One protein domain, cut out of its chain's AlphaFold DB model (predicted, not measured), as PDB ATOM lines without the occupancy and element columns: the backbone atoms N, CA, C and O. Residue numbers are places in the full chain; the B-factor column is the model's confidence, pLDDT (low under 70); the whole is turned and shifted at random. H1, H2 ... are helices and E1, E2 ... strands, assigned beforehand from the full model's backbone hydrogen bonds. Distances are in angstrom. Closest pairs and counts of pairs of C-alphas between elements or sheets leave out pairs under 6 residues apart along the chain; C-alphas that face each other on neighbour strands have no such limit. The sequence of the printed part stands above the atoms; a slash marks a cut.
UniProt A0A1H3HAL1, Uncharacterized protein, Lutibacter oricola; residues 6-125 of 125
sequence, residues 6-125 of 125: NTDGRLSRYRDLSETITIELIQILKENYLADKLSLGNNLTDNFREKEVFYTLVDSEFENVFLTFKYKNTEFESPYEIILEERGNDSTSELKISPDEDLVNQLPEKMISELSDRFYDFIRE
ATOM      1  N   ASN A   6     252.134 203.761 189.239       58.72
ATOM      2  CA  ASN A   6     251.343 204.261 190.359       58.72
ATOM      3  C   ASN A   6     250.703 205.641 190.082       58.72
ATOM      4  O   ASN A   6     249.689 205.978 190.689       58.72
ATOM      5  N   THR A   7     251.264 206.447 189.173       62.75
ATOM      6  CA  THR A   7     250.687 207.756 188.816       62.75
ATOM      7  C   THR A   7     249.423 207.581 187.975       62.75
ATOM      8  O   THR A   7     248.405 208.198 188.283       62.75
ATOM      9  N   ASP A   8     249.442 206.664 187.005       71.81
ATOM     10  CA  ASP A   8     248.301 206.390 186.118       71.81
ATOM     11  C   ASP A   8     247.084 205.863 186.895       71.81
ATOM     12  O   ASP A   8     245.958 206.310 186.680       71.81
ATOM     13  N   GLY A   9     247.306 204.980 187.878       76.75
ATOM     14  CA  GLY A   9     246.235 204.471 188.740       76.75
ATOM     15  C   GLY A   9     245.603 205.543 189.638       76.75
ATOM     16  O   GLY A   9     244.399 205.508 189.883       76.75
ATOM     17  N   ARG A  10     246.387 206.522 190.117       80.25
ATOM     18  CA  ARG A  10     245.873 207.653 190.912       80.25
ATOM     19  C   ARG A  10     245.074 208.629 190.053       80.25
ATOM     20  O   ARG A  10     244.015 209.069 190.487       80.25
ATOM     21  N   LEU A  11     245.565 208.935 188.852       84.06
ATOM     22  CA  LEU A  11     244.874 209.805 187.900       84.06
ATOM     23  C   LEU A  11     243.558 209.183 187.419       84.06
ATOM     24  O   LEU A  11     242.552 209.881 187.381       84.06
ATOM     25  N   SER A  12     243.534 207.871 187.145       79.81
ATOM     26  CA  SER A  12     242.291 207.162 186.812       79.81
ATOM     27  C   SER A  12     241.269 207.276 187.939       79.81
ATOM     28  O   SER A  12     240.156 207.717 187.698       79.81
ATOM     29  N   ARG A  13     241.658 206.976 189.188       82.81
ATOM     30  CA  ARG A  13     240.745 207.090 190.339       82.81
ATOM     31  C   ARG A  13     240.211 208.504 190.530       82.81
ATOM     32  O   ARG A  13     239.060 208.666 190.911       82.81
ATOM     33  N   TYR A  14     241.047 209.515 190.303       84.94
ATOM     34  CA  TYR A  14     240.620 210.906 190.397       84.94
ATOM     35  C   TYR A  14     239.599 211.259 189.310       84.94
ATOM     36  O   TYR A  14     238.591 211.889 189.608       84.94
ATOM     37  N   ARG A  15     239.830 210.814 188.069       83.25
ATOM     38  CA  ARG A  15     238.873 210.983 186.971       83.25
ATOM     39  C   ARG A  15     237.538 210.314 187.297       83.25
ATOM     40  O   ARG A  15     236.508 210.968 187.204       83.25
ATOM     41  N   ASP A  16     237.572 209.057 187.729       84.75
ATOM     42  CA  ASP A  16     236.362 208.287 188.036       84.75
ATOM     43  C   ASP A  16     235.589 208.918 189.221       84.75
ATOM     44  O   ASP A  16     234.358 208.972 189.226       84.75
ATOM     45  N   LEU A  17     236.305 209.474 190.211       88.00
ATOM     46  CA  LEU A  17     235.706 210.243 191.307       88.00
ATOM     47  C   LEU A  17     235.064 211.546 190.810       88.00
ATOM     48  O   LEU A  17     233.946 211.855 191.204       88.00
ATOM     49  N   SER A  18     235.750 212.298 189.946       86.75
ATOM     50  CA  SER A  18     235.223 213.540 189.366       86.75
ATOM     51  C   SER A  18     233.949 213.293 188.560       86.75
ATOM     52  O   SER A  18     233.006 214.074 188.652       86.75
ATOM     53  N   GLU A  19     233.908 212.207 187.789       88.25
ATOM     54  CA  GLU A  19     232.723 211.788 187.036       88.25
ATOM     55  C   GLU A  19     231.567 211.447 187.983       88.25
ATOM     56  O   GLU A  19     230.467 211.975 187.827       88.25
ATOM     57  N   THR A  20     231.841 210.661 189.029       92.38
ATOM     58  CA  THR A  20     230.846 210.303 190.055       92.38
ATOM     59  C   THR A  20     230.263 211.545 190.731       92.38
ATOM     60  O   THR A  20     229.046 211.698 190.781       92.38
ATOM     61  N   ILE A  21     231.119 212.472 191.176       93.12
ATOM     62  CA  ILE A  21     230.695 213.739 191.790       93.12
ATOM     63  C   ILE A  21     229.826 214.543 190.819       93.12
ATOM     64  O   ILE A  21     228.790 215.070 191.209       93.12
ATOM     65  N   THR A  22     230.215 214.628 189.545       93.19
ATOM     66  CA  THR A  22     229.446 215.384 188.545       93.19
ATOM     67  C   THR A  22     228.041 214.804 188.372       93.19
ATOM     68  O   THR A  22     227.067 215.555 188.350       93.19
ATOM     69  N   ILE A  23     227.923 213.475 188.304       95.12
ATOM     70  CA  ILE A  23     226.633 212.781 188.197       95.12
ATOM     71  C   ILE A  23     225.761 213.056 189.429       95.12
ATOM     72  O   ILE A  23     224.580 213.372 189.281       95.12
ATOM     73  N   GLU A  24     226.327 212.978 190.636       95.50
ATOM     74  CA  GLU A  24     225.598 213.270 191.877       95.50
ATOM     75  C   GLU A  24     225.099 214.722 191.915       95.50
ATOM     76  O   GLU A  24     223.936 214.972 192.233       95.50
ATOM     77  N   LEU A  25     225.928 215.689 191.509       95.44
ATOM     78  CA  LEU A  25     225.525 217.097 191.444       95.44
ATOM     79  C   LEU A  25     224.393 217.331 190.432       95.44
ATOM     80  O   LEU A  25     223.453 218.070 190.729       95.44
ATOM     81  N   ILE A  26     224.431 216.674 189.268       95.69
ATOM     82  CA  ILE A  26     223.336 216.711 188.283       95.69
ATOM     83  C   ILE A  26     222.036 216.154 188.878       95.69
ATOM     84  O   ILE A  26     220.966 216.733 188.672       95.69
ATOM     85  N   GLN A  27     222.104 215.062 189.644       96.19
ATOM     86  CA  GLN A  27     220.933 214.495 190.320       96.19
ATOM     87  C   GLN A  27     220.360 215.461 191.361       96.19
ATOM     88  O   GLN A  27     219.156 215.720 191.341       96.19
ATOM     89  N   ILE A  28     221.208 216.068 192.195       95.31
ATOM     90  CA  ILE A  28     220.791 217.070 193.187       95.31
ATOM     91  C   ILE A  28     220.106 218.257 192.500       95.31
ATOM     92  O   ILE A  28     219.036 218.686 192.939       95.31
ATOM     93  N   LEU A  29     220.680 218.774 191.409       95.94
ATOM     94  CA  LEU A  29     220.084 219.858 190.620       95.94
ATOM     95  C   LEU A  29     218.699 219.468 190.094       95.94
ATOM     96  O   LEU A  29     217.736 220.212 190.270       95.94
ATOM     97  N   LYS A  30     218.574 218.278 189.500       96.00
ATOM     98  CA  LYS A  30     217.306 217.759 188.980       96.00
ATOM     99  C   LYS A  30     216.238 217.640 190.063       96.00
ATOM    100  O   LYS A  30     215.120 218.111 189.868       96.00
ATOM    101  N   GLU A  31     216.562 217.010 191.186       96.19
ATOM    102  CA  GLU A  31     215.620 216.796 192.286       96.19
ATOM    103  C   GLU A  31     215.145 218.119 192.890       96.19
ATOM    104  O   GLU A  31     213.949 218.303 193.122       96.19
ATOM    105  N   ASN A  32     216.060 219.070 193.087       95.50
ATOM    106  CA  ASN A  32     215.719 220.371 193.654       95.50
ATOM    107  C   ASN A  32     214.976 221.274 192.665       95.50
ATOM    108  O   ASN A  32     214.131 222.056 193.099       95.50
ATOM    109  N   TYR A  33     215.221 221.147 191.356       95.38
ATOM    110  CA  TYR A  33     214.406 221.821 190.343       95.38
ATOM    111  C   TYR A  33     212.962 221.316 190.388       95.38
ATOM    112  O   TYR A  33     212.031 222.107 190.472       95.38
ATOM    113  N   LEU A  34     212.770 219.992 190.398       94.38
ATOM    114  CA  LEU A  34     211.439 219.376 190.455       94.38
ATOM    115  C   LEU A  34     210.690 219.662 191.766       94.38
ATOM    116  O   LEU A  34     209.469 219.536 191.810       94.38
ATOM    117  N   ALA A  35     211.414 220.026 192.826       94.88
ATOM    118  CA  ALA A  35     210.860 220.437 194.110       94.88
ATOM    119  C   ALA A  35     210.661 221.961 194.243       94.88
ATOM    120  O   ALA A  35     210.363 222.418 195.346       94.88
ATOM    121  N   ASP A  36     210.863 222.737 193.169       93.00
ATOM    122  CA  ASP A  36     210.790 224.207 193.153       93.00
ATOM    123  C   ASP A  36     211.703 224.883 194.201       93.00
ATOM    124  O   ASP A  36     211.373 225.920 194.779       93.00
ATOM    125  N   LYS A  37     212.871 224.285 194.476       92.25
ATOM    126  CA  LYS A  37     213.852 224.784 195.460       92.25
ATOM    127  C   LYS A  37     214.996 225.585 194.843       92.25
ATOM    128  O   LYS A  37     215.762 226.208 195.575       92.25
ATOM    129  N   LEU A  38     215.144 225.555 193.519       92.44
ATOM    130  CA  LEU A  38     216.175 226.325 192.828       92.44
ATOM    131  C   LEU A  38     215.709 227.757 192.578       92.44
ATOM    132  O   LEU A  38     214.581 227.993 192.156       92.44
ATOM    133  N   SER A  39     216.612 228.713 192.776       90.94
ATOM    134  CA  SER A  39     216.383 230.117 192.430       90.94
ATOM    135  C   SER A  39     217.035 230.445 191.091       90.94
ATOM    136  O   SER A  39     218.237 230.232 190.940       90.94
ATOM    137  N   LEU A  40     216.260 230.964 190.134       93.00
ATOM    138  CA  LEU A  40     216.768 231.458 188.849       93.00
ATOM    139  C   LEU A  40     217.253 232.906 188.995       93.00
ATOM    140  O   LEU A  40     216.506 233.770 189.454       93.00
ATOM    141  N   GLY A  41     218.481 233.175 188.569       90.38
ATOM    142  CA  GLY A  41     219.101 234.495 188.603       90.38
ATOM    143  C   GLY A  41     219.968 234.770 187.378       90.38
ATOM    144  O   GLY A  41     220.151 233.919 186.511       90.38
ATOM    145  N   ASN A  42     220.500 235.985 187.303       90.00
ATOM    146  CA  ASN A  42     221.455 236.405 186.284       90.00
ATOM    147  C   ASN A  42     222.505 237.330 186.902       90.00
ATOM    148  O   ASN A  42     222.242 237.995 187.907       90.00
ATOM    149  N   ASN A  43     223.696 237.375 186.309       84.75
ATOM    150  CA  ASN A  43     224.738 238.297 186.752       84.75
ATOM    151  C   ASN A  43     224.452 239.711 186.226       84.75
ATOM    152  O   ASN A  43     224.150 239.887 185.047       84.75
ATOM    153  N   LEU A  44     224.544 240.722 187.091       77.69
ATOM    154  CA  LEU A  44     224.301 242.123 186.741       77.69
ATOM    155  C   LEU A  44     225.590 242.749 186.198       77.69
ATOM    156  O   LEU A  44     226.382 243.312 186.951       77.69
ATOM    157  N   THR A  45     225.806 242.635 184.888       75.38
ATOM    158  CA  THR A  45     226.991 243.171 184.203       75.38
ATOM    159  C   THR A  45     226.645 243.707 182.815       75.38
ATOM    160  O   THR A  45     225.860 243.107 182.077       75.38
ATOM    161  N   ASP A  46     227.269 244.831 182.452       72.75
ATOM    162  CA  ASP A  46     227.201 245.417 181.108       72.75
ATOM    163  C   ASP A  46     228.182 244.732 180.137       72.75
ATOM    164  O   ASP A  46     228.081 244.882 178.917       72.75
ATOM    165  N   ASN A  47     229.149 243.965 180.656       80.38
ATOM    166  CA  ASN A  47     230.092 243.230 179.827       80.38
ATOM    167  C   ASN A  47     229.418 241.976 179.262       80.38
ATOM    168  O   ASN A  47     229.175 241.000 179.969       80.38
ATOM    169  N   PHE A  48     229.184 241.966 177.949       74.69
ATOM    170  CA  PHE A  48     228.567 240.844 177.238       74.69
ATOM    171  C   PHE A  48     229.264 239.491 177.471       74.69
ATOM    172  O   PHE A  48     228.608 238.450 177.447       74.69
ATOM    173  N   ARG A  49     230.583 239.483 177.708       78.25
ATOM    174  CA  ARG A  49     231.344 238.254 177.998       78.25
ATOM    175  C   ARG A  49     231.152 237.733 179.421       78.25
ATOM    176  O   ARG A  49     231.459 236.580 179.684       78.25
ATOM    177  N   GLU A  50     230.661 238.575 180.321       81.12
ATOM    178  CA  GLU A  50     230.381 238.232 181.718       81.12
ATOM    179  C   GLU A  50     228.888 237.976 181.960       81.12
ATOM    180  O   GLU A  50     228.507 237.591 183.069       81.12
ATOM    181  N   LYS A  51     228.034 238.198 180.946       83.94
ATOM    182  CA  LYS A  51     226.611 237.876 181.033       83.94
ATOM    183  C   LYS A  51     226.462 236.363 181.243       83.94
ATOM    184  O   LYS A  51     226.998 235.555 180.484       83.94
ATOM    185  N   GLU A  52     225.716 235.998 182.278       89.19
ATOM    186  CA  GLU A  52     225.400 234.619 182.650       89.19
ATOM    187  C   GLU A  52     224.020 234.570 183.317       89.19
ATOM    188  O   GLU A  52     223.605 235.522 183.987       89.19
ATOM    189  N   VAL A  53     223.321 233.452 183.133       92.25
ATOM    190  CA  VAL A  53     222.073 233.113 183.830       92.25
ATOM    191  C   VAL A  53     222.309 231.821 184.590       92.25
ATOM    192  O   VAL A  53     223.031 230.951 184.111       92.25
ATOM    193  N   PHE A  54     221.756 231.687 185.788       94.75
ATOM    194  CA  PHE A  54     222.066 230.559 186.648       94.75
ATOM    195  C   PHE A  54     220.904 230.132 187.535       94.75
ATOM    196  O   PHE A  54     220.086 230.946 187.953       94.75
ATOM    197  N   TYR A  55     220.883 228.845 187.859       95.56
ATOM    198  CA  TYR A  55     220.139 228.299 188.982       95.56
ATOM    199  C   TYR A  55     221.057 228.172 190.188       95.56
ATOM    200  O   TYR A  55     222.170 227.671 190.054       95.56
ATOM    201  N   THR A  56     220.578 228.553 191.369       93.75
ATOM    202  CA  THR A  56     221.300 228.345 192.626       93.75
ATOM    203  C   THR A  56     220.434 227.593 193.628       93.75
ATOM    204  O   THR A  56     219.260 227.915 193.827       93.75
ATOM    205  N   LEU A  57     221.046 226.605 194.273       92.44
ATOM    206  CA  LEU A  57     220.587 225.957 195.491       92.44
ATOM    207  C   LEU A  57     221.472 226.433 196.643       92.44
ATOM    208  O   LEU A  57     222.699 226.374 196.548       92.44
ATOM    209  N   VAL A  58     220.845 226.880 197.725       88.19
ATOM    210  CA  VAL A  58     221.523 227.152 198.995       88.19
ATOM    211  C   VAL A  58     221.162 226.022 199.940       88.19
ATOM    212  O   VAL A  58     219.975 225.743 200.129       88.19
ATOM    213  N   ASP A  59     222.164 225.365 200.512       79.19
ATOM    214  CA  ASP A  59     221.909 224.367 201.541       79.19
ATOM    215  C   ASP A  59     221.357 225.062 202.793       79.19
ATOM    216  O   ASP A  59     222.022 225.894 203.411       79.19
ATOM    217  N   SER A  60     220.119 224.734 203.158       67.94
ATOM    218  CA  SER A  60     219.446 225.316 204.319       67.94
ATOM    219  C   SER A  60     220.032 224.870 205.660       67.94
ATOM    220  O   SER A  60     219.788 225.532 206.662       67.94
ATOM    221  N   GLU A  61     220.745 223.741 205.713       69.69
ATOM    222  CA  GLU A  61     221.345 223.230 206.951       69.69
ATOM    223  C   GLU A  61     222.698 223.880 207.243       69.69
ATOM    224  O   GLU A  61     223.047 224.081 208.408       69.69
ATOM    225  N   PHE A  62     223.441 224.231 206.195       66.94
ATOM    226  CA  PHE A  62     224.787 224.778 206.325       66.94
ATOM    227  C   PHE A  62     224.855 226.284 206.014       66.94
ATOM    228  O   PHE A  62     225.823 226.923 206.407       66.94
ATOM    229  N   GLU A  63     223.834 226.879 205.374       71.69
ATOM    230  CA  GLU A  63     223.691 228.303 204.961       71.69
ATOM    231  C   GLU A  63     224.892 228.910 204.201       71.69
ATOM    232  O   GLU A  63     224.877 230.072 203.789       71.69
ATOM    233  N   ASN A  64     225.935 228.119 203.979       83.50
ATOM    234  CA  ASN A  64     227.218 228.538 203.457       83.50
ATOM    235  C   ASN A  64     227.713 227.633 202.320       83.50
ATOM    236  O   ASN A  64     228.789 227.884 201.782       83.50
ATOM    237  N   VAL A  65     226.926 226.620 201.942       88.69
ATOM    238  CA  VAL A  65     227.168 225.761 200.781       88.69
ATOM    239  C   VAL A  65     226.202 226.144 199.665       88.69
ATOM    240  O   VAL A  65     224.981 226.162 199.846       88.69
ATOM    241  N   PHE A  66     226.762 226.445 198.499       91.56
ATOM    242  CA  PHE A  66     226.051 226.909 197.318       91.56
ATOM    243  C   PHE A  66     226.341 225.969 196.159       91.56
ATOM    244  O   PHE A  66     227.494 225.764 195.785       91.56
ATOM    245  N   LEU A  67     225.286 225.446 195.544       94.44
ATOM    246  CA  LEU A  67     225.379 224.729 194.282       94.44
ATOM    247  C   LEU A  67     224.752 225.590 193.191       94.44
ATOM    248  O   LEU A  67     223.559 225.880 193.228       94.44
ATOM    249  N   THR A  68     225.562 226.011 192.228       95.12
ATOM    250  CA  THR A  68     225.140 226.874 191.126       95.12
ATOM    251  C   THR A  68     225.319 226.157 189.797       95.12
ATOM    252  O   THR A  68     226.386 225.623 189.518       95.12
ATOM    253  N   PHE A  69     224.287 226.178 188.959       96.06
ATOM    254  CA  PHE A  69     224.337 225.709 187.581       96.06
ATOM    255  C   PHE A  69     224.129 226.885 186.636       96.06
ATOM    256  O   PHE A  69     223.082 227.528 186.667       96.06
ATOM    257  N   LYS A  70     225.138 227.185 185.823       93.94
ATOM    258  CA  LYS A  70     225.201 228.383 184.987       93.94
ATOM    259  C   LYS A  70     225.048 228.055 183.513       93.94
ATOM    260  O   LYS A  70     225.548 227.036 183.051       93.94
ATOM    261  N   TYR A  71     224.449 228.993 182.794       92.00
ATOM    262  CA  TYR A  71     224.530 229.156 181.354       92.00
ATOM    263  C   TYR A  71     225.290 230.453 181.057       92.00
ATOM    264  O   TYR A  71     224.815 231.550 181.374       92.00
ATOM    265  N   LYS A  72     226.491 230.328 180.489       86.19
ATOM    266  CA  LYS A  72     227.413 231.440 180.228       86.19
ATOM    267  C   LYS A  72     227.671 231.626 178.740       86.19
ATOM    268  O   LYS A  72     227.607 230.690 177.943       86.19
ATOM    269  N   ASN A  73     228.032 232.850 178.377       80.25
ATOM    270  CA  ASN A  73     228.520 233.154 177.045       80.25
ATOM    271  C   ASN A  73     229.946 232.615 176.864       80.25
ATOM    272  O   ASN A  73     230.867 233.058 177.551       80.25
ATOM    273  N   THR A  74     230.157 231.684 175.941       75.12
ATOM    274  CA  THR A  74     231.497 231.171 175.632       75.12
ATOM    275  C   THR A  74     231.666 230.971 174.132       75.12
ATOM    276  O   THR A  74     230.730 230.601 173.429       75.12
ATOM    277  N   GLU A  75     232.873 231.248 173.640       63.50
ATOM    278  CA  GLU A  75     233.245 231.074 172.231       63.50
ATOM    279  C   GLU A  75     233.864 229.681 171.963       63.50
ATOM    280  O   GLU A  75     233.987 229.296 170.801       63.50
ATOM    281  N   PHE A  76     234.259 228.919 173.000       55.34
ATOM    282  CA  PHE A  76     235.139 227.744 172.834       55.34
ATOM    283  C   PHE A  76     234.856 226.526 173.742       55.34
ATOM    284  O   PHE A  76     235.602 225.552 173.666       55.34
ATOM    285  N   GLU A  77     233.806 226.523 174.573       68.31
ATOM    286  CA  GLU A  77     233.511 225.421 175.516       68.31
ATOM    287  C   GLU A  77     232.002 225.145 175.660       68.31
ATOM    288  O   GLU A  77     231.185 225.865 175.085       68.31
ATOM    289  N   SER A  78     231.632 224.113 176.436       80.00
ATOM    290  CA  SER A  78     230.247 223.910 176.889       80.00
ATOM    291  C   SER A  78     229.733 225.205 177.539       80.00
ATOM    292  O   SER A  78     230.429 225.768 178.392       80.00
ATOM    293  N   PRO A  79     228.541 225.708 177.163       88.50
ATOM    294  CA  PRO A  79     227.979 226.916 177.766       88.50
ATOM    295  C   PRO A  79     227.522 226.677 179.209       88.50
ATOM    296  O   PRO A  79     227.137 227.626 179.888       88.50
ATOM    297  N   TYR A  80     227.575 225.430 179.681       92.62
ATOM    298  CA  TYR A  80     227.155 225.037 181.014       92.62
ATOM    299  C   TYR A  80     228.337 224.924 181.977       92.62
ATOM    300  O   TYR A  80     229.399 224.408 181.630       92.62
ATOM    301  N   GLU A  81     228.134 225.366 183.215       93.44
ATOM    302  CA  GLU A  81     229.105 225.224 184.302       93.44
ATOM    303  C   GLU A  81     228.379 224.896 185.609       93.44
ATOM    304  O   GLU A  81     227.398 225.549 185.964       93.44
ATOM    305  N   ILE A  82     228.859 223.884 186.331       95.00
ATOM    306  CA  ILE A  82     228.444 223.584 187.701       95.00
ATOM    307  C   ILE A  82     229.515 224.132 188.638       95.00
ATOM    308  O   ILE A  82     230.700 223.833 188.480       95.00
ATOM    309  N   ILE A  83     229.090 224.904 189.630       94.12
ATOM    310  CA  ILE A  83     229.941 225.422 190.695       94.12
ATOM    311  C   ILE A  83     229.389 224.936 192.027       94.12
ATOM    312  O   ILE A  83     228.255 225.260 192.379       94.12
ATOM    313  N   LEU A  84     230.197 224.187 192.771       93.44
ATOM    314  CA  LEU A  84     229.958 223.908 194.182       93.44
ATOM    315  C   LEU A  84     230.904 224.783 195.002       93.44
ATOM    316  O   LEU A  84     232.123 224.679 194.867       93.44
ATOM    317  N   GLU A  85     230.341 225.642 195.837       92.69
ATOM    318  CA  GLU A  85     231.087 226.597 196.643       92.69
ATOM    319  C   GLU A  85     230.727 226.441 198.118       92.69
ATOM    320  O   GLU A  85     229.556 226.402 198.482       92.69
ATOM    321  N   GLU A  86     231.742 226.392 198.973       89.75
ATOM    322  CA  GLU A  86     231.601 226.476 200.422       89.75
ATOM    323  C   GLU A  86     232.264 227.769 200.903       89.75
ATOM    324  O   GLU A  86     233.468 227.986 200.721       89.75
ATOM    325  N   ARG A  87     231.473 228.648 201.519       86.12
ATOM    326  CA  ARG A  87     231.926 229.925 202.073       86.12
ATOM    327  C   ARG A  87     232.195 229.775 203.566       86.12
ATOM    328  O   ARG A  87     231.277 229.742 204.379       86.12
ATOM    329  N   GLY A  88     233.460 229.698 203.953       79.50
ATOM    330  CA  GLY A  88     233.872 229.823 205.349       79.50
ATOM    331  C   GLY A  88     234.119 231.282 205.744       79.50
ATOM    332  O   GLY A  88     234.290 232.150 204.890       79.50
ATOM    333  N   ASN A  89     234.213 231.547 207.051       73.94
ATOM    334  CA  ASN A  89     234.587 232.874 207.563       73.94
ATOM    335  C   ASN A  89     236.001 233.303 207.128       73.94
ATOM    336  O   ASN A  89     236.237 234.490 206.919       73.94
ATOM    337  N   ASP A  90     236.920 232.341 206.980       74.06
ATOM    338  CA  ASP A  90     238.344 232.595 206.716       74.06
ATOM    339  C   ASP A  90     238.809 232.147 205.314       74.06
ATOM    340  O   ASP A  90     239.911 232.497 204.887       74.06
ATOM    341  N   SER A  91     238.000 231.371 204.582       72.44
ATOM    342  CA  SER A  91     238.343 230.881 203.239       72.44
ATOM    343  C   SER A  91     237.121 230.408 202.457       72.44
ATOM    344  O   SER A  91     236.219 229.800 203.033       72.44
ATOM    345  N   THR A  92     237.151 230.594 201.136       83.81
ATOM    346  CA  THR A  92     236.185 230.002 200.199       83.81
ATOM    347  C   THR A  92     236.821 228.805 199.497       83.81
ATOM    348  O   THR A  92     237.925 228.924 198.962       83.81
ATOM    349  N   SER A  93     236.120 227.673 199.486       87.56
ATOM    350  CA  SER A  93     236.476 226.492 198.694       87.56
ATOM    351  C   SER A  93     235.518 226.383 197.513       87.56
ATOM    352  O   SER A  93     234.310 226.488 197.696       87.56
ATOM    353  N   GLU A  94     236.045 226.168 196.309       92.56
ATOM    354  CA  GLU A  94     235.247 226.132 195.082       92.56
ATOM    355  C   GLU A  94     235.663 224.953 194.194       92.56
ATOM    356  O   GLU A  94     236.852 224.722 193.951       92.56
ATOM    357  N   LEU A  95     234.669 224.228 193.682       91.25
ATOM    358  CA  LEU A  95     234.809 223.212 192.648       91.25
ATOM    359  C   LEU A  95     234.019 223.655 191.412       91.25
ATOM    360  O   LEU A  95     232.796 223.770 191.473       91.25
ATOM    361  N   LYS A  96     234.717 223.864 190.289       93.06
ATOM    362  CA  LYS A  96     234.113 224.156 188.980       93.06
ATOM    363  C   LYS A  96     234.188 222.950 188.070       93.06
ATOM    364  O   LYS A  96     235.249 222.341 187.932       93.06
ATOM    365  N   ILE A  97     233.075 222.648 187.422       91.94
ATOM    366  CA  ILE A  97     232.943 221.530 186.500       91.94
ATOM    367  C   ILE A  97     232.251 222.041 185.240       91.94
ATOM    368  O   ILE A  97     231.188 222.651 185.322       91.94
ATOM    369  N   SER A  98     232.836 221.761 184.080       91.12
ATOM    370  CA  SER A  98     232.197 221.972 182.779       91.12
ATOM    371  C   SER A  98     231.588 220.641 182.330       91.12
ATOM    372  O   SER A  98     232.323 219.817 181.778       91.12
ATOM    373  N   PRO A  99     230.301 220.363 182.623       89.94
ATOM    374  CA  PRO A  99     229.683 219.104 182.231       89.94
ATOM    375  C   PRO A  99     229.587 219.000 180.705       89.94
ATOM    376  O   PRO A  99     229.395 219.999 180.000       89.94
ATOM    377  N   ASP A 100     229.715 217.772 180.209       88.31
ATOM    378  CA  ASP A 100     229.416 217.452 178.818       88.31
ATOM    379  C   ASP A 100     227.902 217.496 178.537       88.31
ATOM    380  O   ASP A 100     227.067 217.581 179.443       88.31
ATOM    381  N   GLU A 101     227.546 217.467 177.254       88.62
ATOM    382  CA  GLU A 101     226.150 217.542 176.818       88.62
ATOM    383  C   GLU A 101     225.320 216.344 177.298       88.62
ATOM    384  O   GLU A 101     224.151 216.517 177.638       88.62
ATOM    385  N   ASP A 102     225.907 215.148 177.381       91.00
ATOM    386  CA  ASP A 102     225.197 213.934 177.794       91.00
ATOM    387  C   ASP A 102     224.746 214.018 179.256       91.00
ATOM    388  O   ASP A 102     223.628 213.616 179.589       91.00
ATOM    389  N   LEU A 103     225.582 214.578 180.132       91.81
ATOM    390  CA  LEU A 103     225.246 214.845 181.529       91.81
ATOM    391  C   LEU A 103     224.212 215.965 181.659       91.81
ATOM    392  O   LEU A 103     223.253 215.825 182.421       91.81
ATOM    393  N   VAL A 104     224.361 217.050 180.892       92.56
ATOM    394  CA  VAL A 104     223.385 218.154 180.884       92.56
ATOM    395  C   VAL A 104     222.006 217.655 180.451       92.56
ATOM    396  O   VAL A 104     221.012 217.984 181.095       92.56
ATOM    397  N   ASN A 105     221.937 216.786 179.442       92.81
ATOM    398  CA  ASN A 105     220.692 216.211 178.928       92.81
ATOM    399  C   ASN A 105     219.946 215.309 179.937       92.81
ATOM    400  O   ASN A 105     218.817 214.896 179.675       92.81
ATOM    401  N   GLN A 106     220.533 214.999 181.100       94.69
ATOM    402  CA  GLN A 106     219.832 214.294 182.183       94.69
ATOM    403  C   GLN A 106     218.969 215.225 183.050       94.69
ATOM    404  O   GLN A 106     218.068 214.742 183.763       94.69
ATOM    405  N   LEU A 107     219.239 216.535 183.003       95.88
ATOM    406  CA  LEU A 107     218.425 217.563 183.645       95.88
ATOM    407  C   LEU A 107     217.069 217.702 182.928       95.88
ATOM    408  O   LEU A 107     216.936 217.340 181.759       95.88
ATOM    409  N   PRO A 108     216.030 218.214 183.607       96.56
ATOM    410  CA  PRO A 108     214.739 218.456 182.971       96.56
ATOM    411  C   PRO A 108     214.869 219.432 181.795       96.56
ATOM    412  O   PRO A 108     215.412 220.521 181.961       96.56
ATOM    413  N   GLU A 109     214.299 219.095 180.636       95.88
ATOM    414  CA  GLU A 109     214.348 219.952 179.435       95.88
ATOM    415  C   GLU A 109     213.881 221.385 179.721       95.88
ATOM    416  O   GLU A 109     214.491 222.345 179.257       95.88
ATOM    417  N   LYS A 110     212.846 221.535 180.559       95.81
ATOM    418  CA  LYS A 110     212.314 222.840 180.971       95.81
ATOM    419  C   LYS A 110     213.337 223.692 181.729       95.81
ATOM    420  O   LYS A 110     213.393 224.900 181.529       95.81
ATOM    421  N   MET A 111     214.167 223.068 182.565       94.69
ATOM    422  CA  MET A 111     215.232 223.755 183.301       94.69
ATOM    423  C   MET A 111     216.275 224.323 182.332       94.69
ATOM    424  O   MET A 111     216.722 225.459 182.486       94.69
ATOM    425  N   ILE A 112     216.633 223.539 181.312       94.00
ATOM    426  CA  ILE A 112     217.600 223.919 180.277       94.00
ATOM    427  C   ILE A 112     217.026 225.034 179.388       94.00
ATOM    428  O   ILE A 112     217.702 226.034 179.125       94.00
ATOM    429  N   SER A 113     215.767 224.901 178.954       93.81
ATOM    430  CA  SER A 113     215.106 225.922 178.135       93.81
ATOM    431  C   SER A 113     214.952 227.236 178.897       93.81
ATOM    432  O   SER A 113     215.304 228.278 178.367       93.81
ATOM    433  N   GLU A 114     214.533 227.210 180.166       94.69
ATOM    434  CA  GLU A 114     214.399 228.428 180.980       94.69
ATOM    435  C   GLU A 114     215.727 229.179 181.136       94.69
ATOM    436  O   GLU A 114     215.745 230.404 181.033       94.69
ATOM    437  N   LEU A 115     216.843 228.469 181.339       92.62
ATOM    438  CA  LEU A 115     218.171 229.085 181.414       92.62
ATOM    439  C   LEU A 115     218.570 229.759 180.099       92.62
ATOM    440  O   LEU A 115     218.994 230.916 180.093       92.62
ATOM    441  N   SER A 116     218.445 229.025 178.996       91.50
ATOM    442  CA  SER A 116     218.844 229.501 177.671       91.50
ATOM    443  C   SER A 116     217.944 230.632 177.170       91.50
ATOM    444  O   SER A 116     218.461 231.664 176.744       91.50
ATOM    445  N   ASP A 117     216.620 230.507 177.297       92.44
ATOM    446  CA  ASP A 117     215.652 231.550 176.940       92.44
ATOM    447  C   ASP A 117     215.919 232.829 177.735       92.44
ATOM    448  O   ASP A 117     216.059 233.912 177.162       92.44
ATOM    449  N   ARG A 118     216.094 232.703 179.059       90.12
ATOM    450  CA  ARG A 118     216.392 233.847 179.923       90.12
ATOM    451  C   ARG A 118     217.719 234.502 179.561       90.12
ATOM    452  O   ARG A 118     217.828 235.723 179.640       90.12
ATOM    453  N   PHE A 119     218.717 233.722 179.153       91.00
ATOM    454  CA  PHE A 119     219.985 234.262 178.674       91.00
ATOM    455  C   PHE A 119     219.808 235.035 177.363       91.00
ATOM    456  O   PHE A 119     220.327 236.145 177.238       91.00
ATOM    457  N   TYR A 120     219.043 234.500 176.405       89.12
ATOM    458  CA  TYR A 120     218.749 235.189 175.147       89.12
ATOM    459  C   TYR A 120     217.967 236.488 175.345       89.12
ATOM    460  O   TYR A 120     218.228 237.462 174.636       89.12
ATOM    461  N   ASP A 121     217.054 236.526 176.312       88.50
ATOM    462  CA  ASP A 121     216.379 237.758 176.714       88.50
ATOM    463  C   ASP A 121     217.372 238.735 177.355       88.50
ATOM    464  O   ASP A 121     217.467 239.888 176.936       88.50
ATOM    465  N   PHE A 122     218.198 238.256 178.288       84.56
ATOM    466  CA  PHE A 122     219.165 239.084 179.008       84.56
ATOM    467  C   PHE A 122     220.212 239.737 178.096       84.56
ATOM    468  O   PHE A 122     220.697 240.829 178.383       84.56
ATOM    469  N   ILE A 123     220.589 239.106 176.983       85.06
ATOM    470  CA  ILE A 123     221.516 239.721 176.023       85.06
ATOM    471  C   ILE A 123     220.853 240.708 175.053       85.06
ATOM    472  O   ILE A 123     221.572 241.448 174.381       85.06
ATOM    473  N   ARG A 124     219.519 240.691 174.937       83.50
ATOM    474  CA  ARG A 124     218.744 241.612 174.089       83.50
ATOM    475  C   ARG A 124     218.350 242.898 174.815       83.50
ATOM    476  O   ARG A 124     218.111 243.894 174.137       83.50
ATOM    477  N   GLU A 125     218.254 242.840 176.142       73.06
ATOM    478  CA  GLU A 125     218.158 243.994 177.050       73.06
ATOM    479  C   GLU A 125     219.462 244.811 177.066       73.06
ATOM    480  O   GLU A 125     219.344 246.052 176.950       73.06
TER     481      GLU A 125
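This is residues 6 to 125 of the 125 residues of an uncharacterized protein of Lutibacter oricola (UniProt A0A1H3HAL1). A twisted wall of five antiparallel strands has two helices over one face, while its other face is bare. The long helix H1 crosses under the strands and sticks out past the sheet with residues 6 to 17, and the last helix, H3, covers E2 and E3 slantwise; H1 and H3 make a corner where the end of H1 comes near the beginning of H3. The printed part has 120 residues with three named helices and five named strands, in the order H1 E1 E2 E3 E4 E5 H2 H3; the sheet runs E1 E2 E3 E4 E5, a meander, each strand the antiparallel neighbour of the one before, and with H1 and H3 on one face it makes two layers. The class is mixed, helices and strands. The whole is compact, with a radius of gyration of the C-alphas of 15.4 A, yet elongated in outline, spanning 53 by 34 by 30 A.

Find C-alpha 6 at (251.343, 204.261, 190.359); from there H1 runs through residues 6 to 34, 42.7 A from first to last C-alpha, to C-alpha 34 at (211.439, 219.376, 190.455). Next come E1, residues 39 to 42, and E2, residues 52 to 58, 18.4 A long. E3, residues 65 to 72, measures 21.3 A, and E4, residues 80 to 87, measures 22.1 A. E5, residues 92 to 97, is 16.4 A long. After it, look for the small H2 at residues 101 to 104, and then for H3, residues 109 to 124, which runs 22.7 A to C-alpha 124 at (218.744, 241.612, 174.089).

Begin with the sheet, whose edge strands are E1 and E5. E1 and E2 form a hairpin, with N 41 and O 54 2.8 A apart, within hydrogen-bond range. In the hairpin of E2 and E3, look at N 55 and O 69, 2.8 A. In that of E3 and E4, N 68 and O 83 are 2.8 A apart, and in that of E4 and E5, N 95 and O 84 are 2.8 A apart. H1 is on the sheet at a height of 9.9 A and runs across the strands, at 87 degrees to E4 on the local plane. Its closest C-alphas to E5 are those of Thr 22 and Ile 97, 7.4 A, and to E2 those of Asn 32 and Leu 57, 7.6 A. H3 is on the sheet at a height of 8.5 A, over E2 and E3, slantwise at 33 degrees to E2 on the local plane; its closest C-alphas to E2 are those of Phe 119 and Val 53, 5.7 A. H1 and H3 are close but not clearly touching, Tyr 33 and Met 111 having the closest C-alphas at 7.3 A, and their lines are about perpendicular at 85 degrees. H2 is not on the sheet; it only just touches H1, with 3 pairs of C-alphas within 8 A, made by residues 23 to 26 of H1 alone, the closest being Ile 23 and Leu 103 at 7.1 A. In H1 and H3 every O i to N i+4 pair is within hydrogen-bond range; H2 is too short for such a pair.

The C-alphas farthest apart are those of Asn 6 and Glu 125, 53.5 A; residue 125 is the chain's last. Residues 6 to 17 of H1 stand free, and the body without them spans 37 by 32 by 28 A. The printed part has no cut, and no link is long. The mean pLDDT of the printed part is 87.0; look for values under 70 at residues 6 to 7, 60 to 62 and 75 to 77.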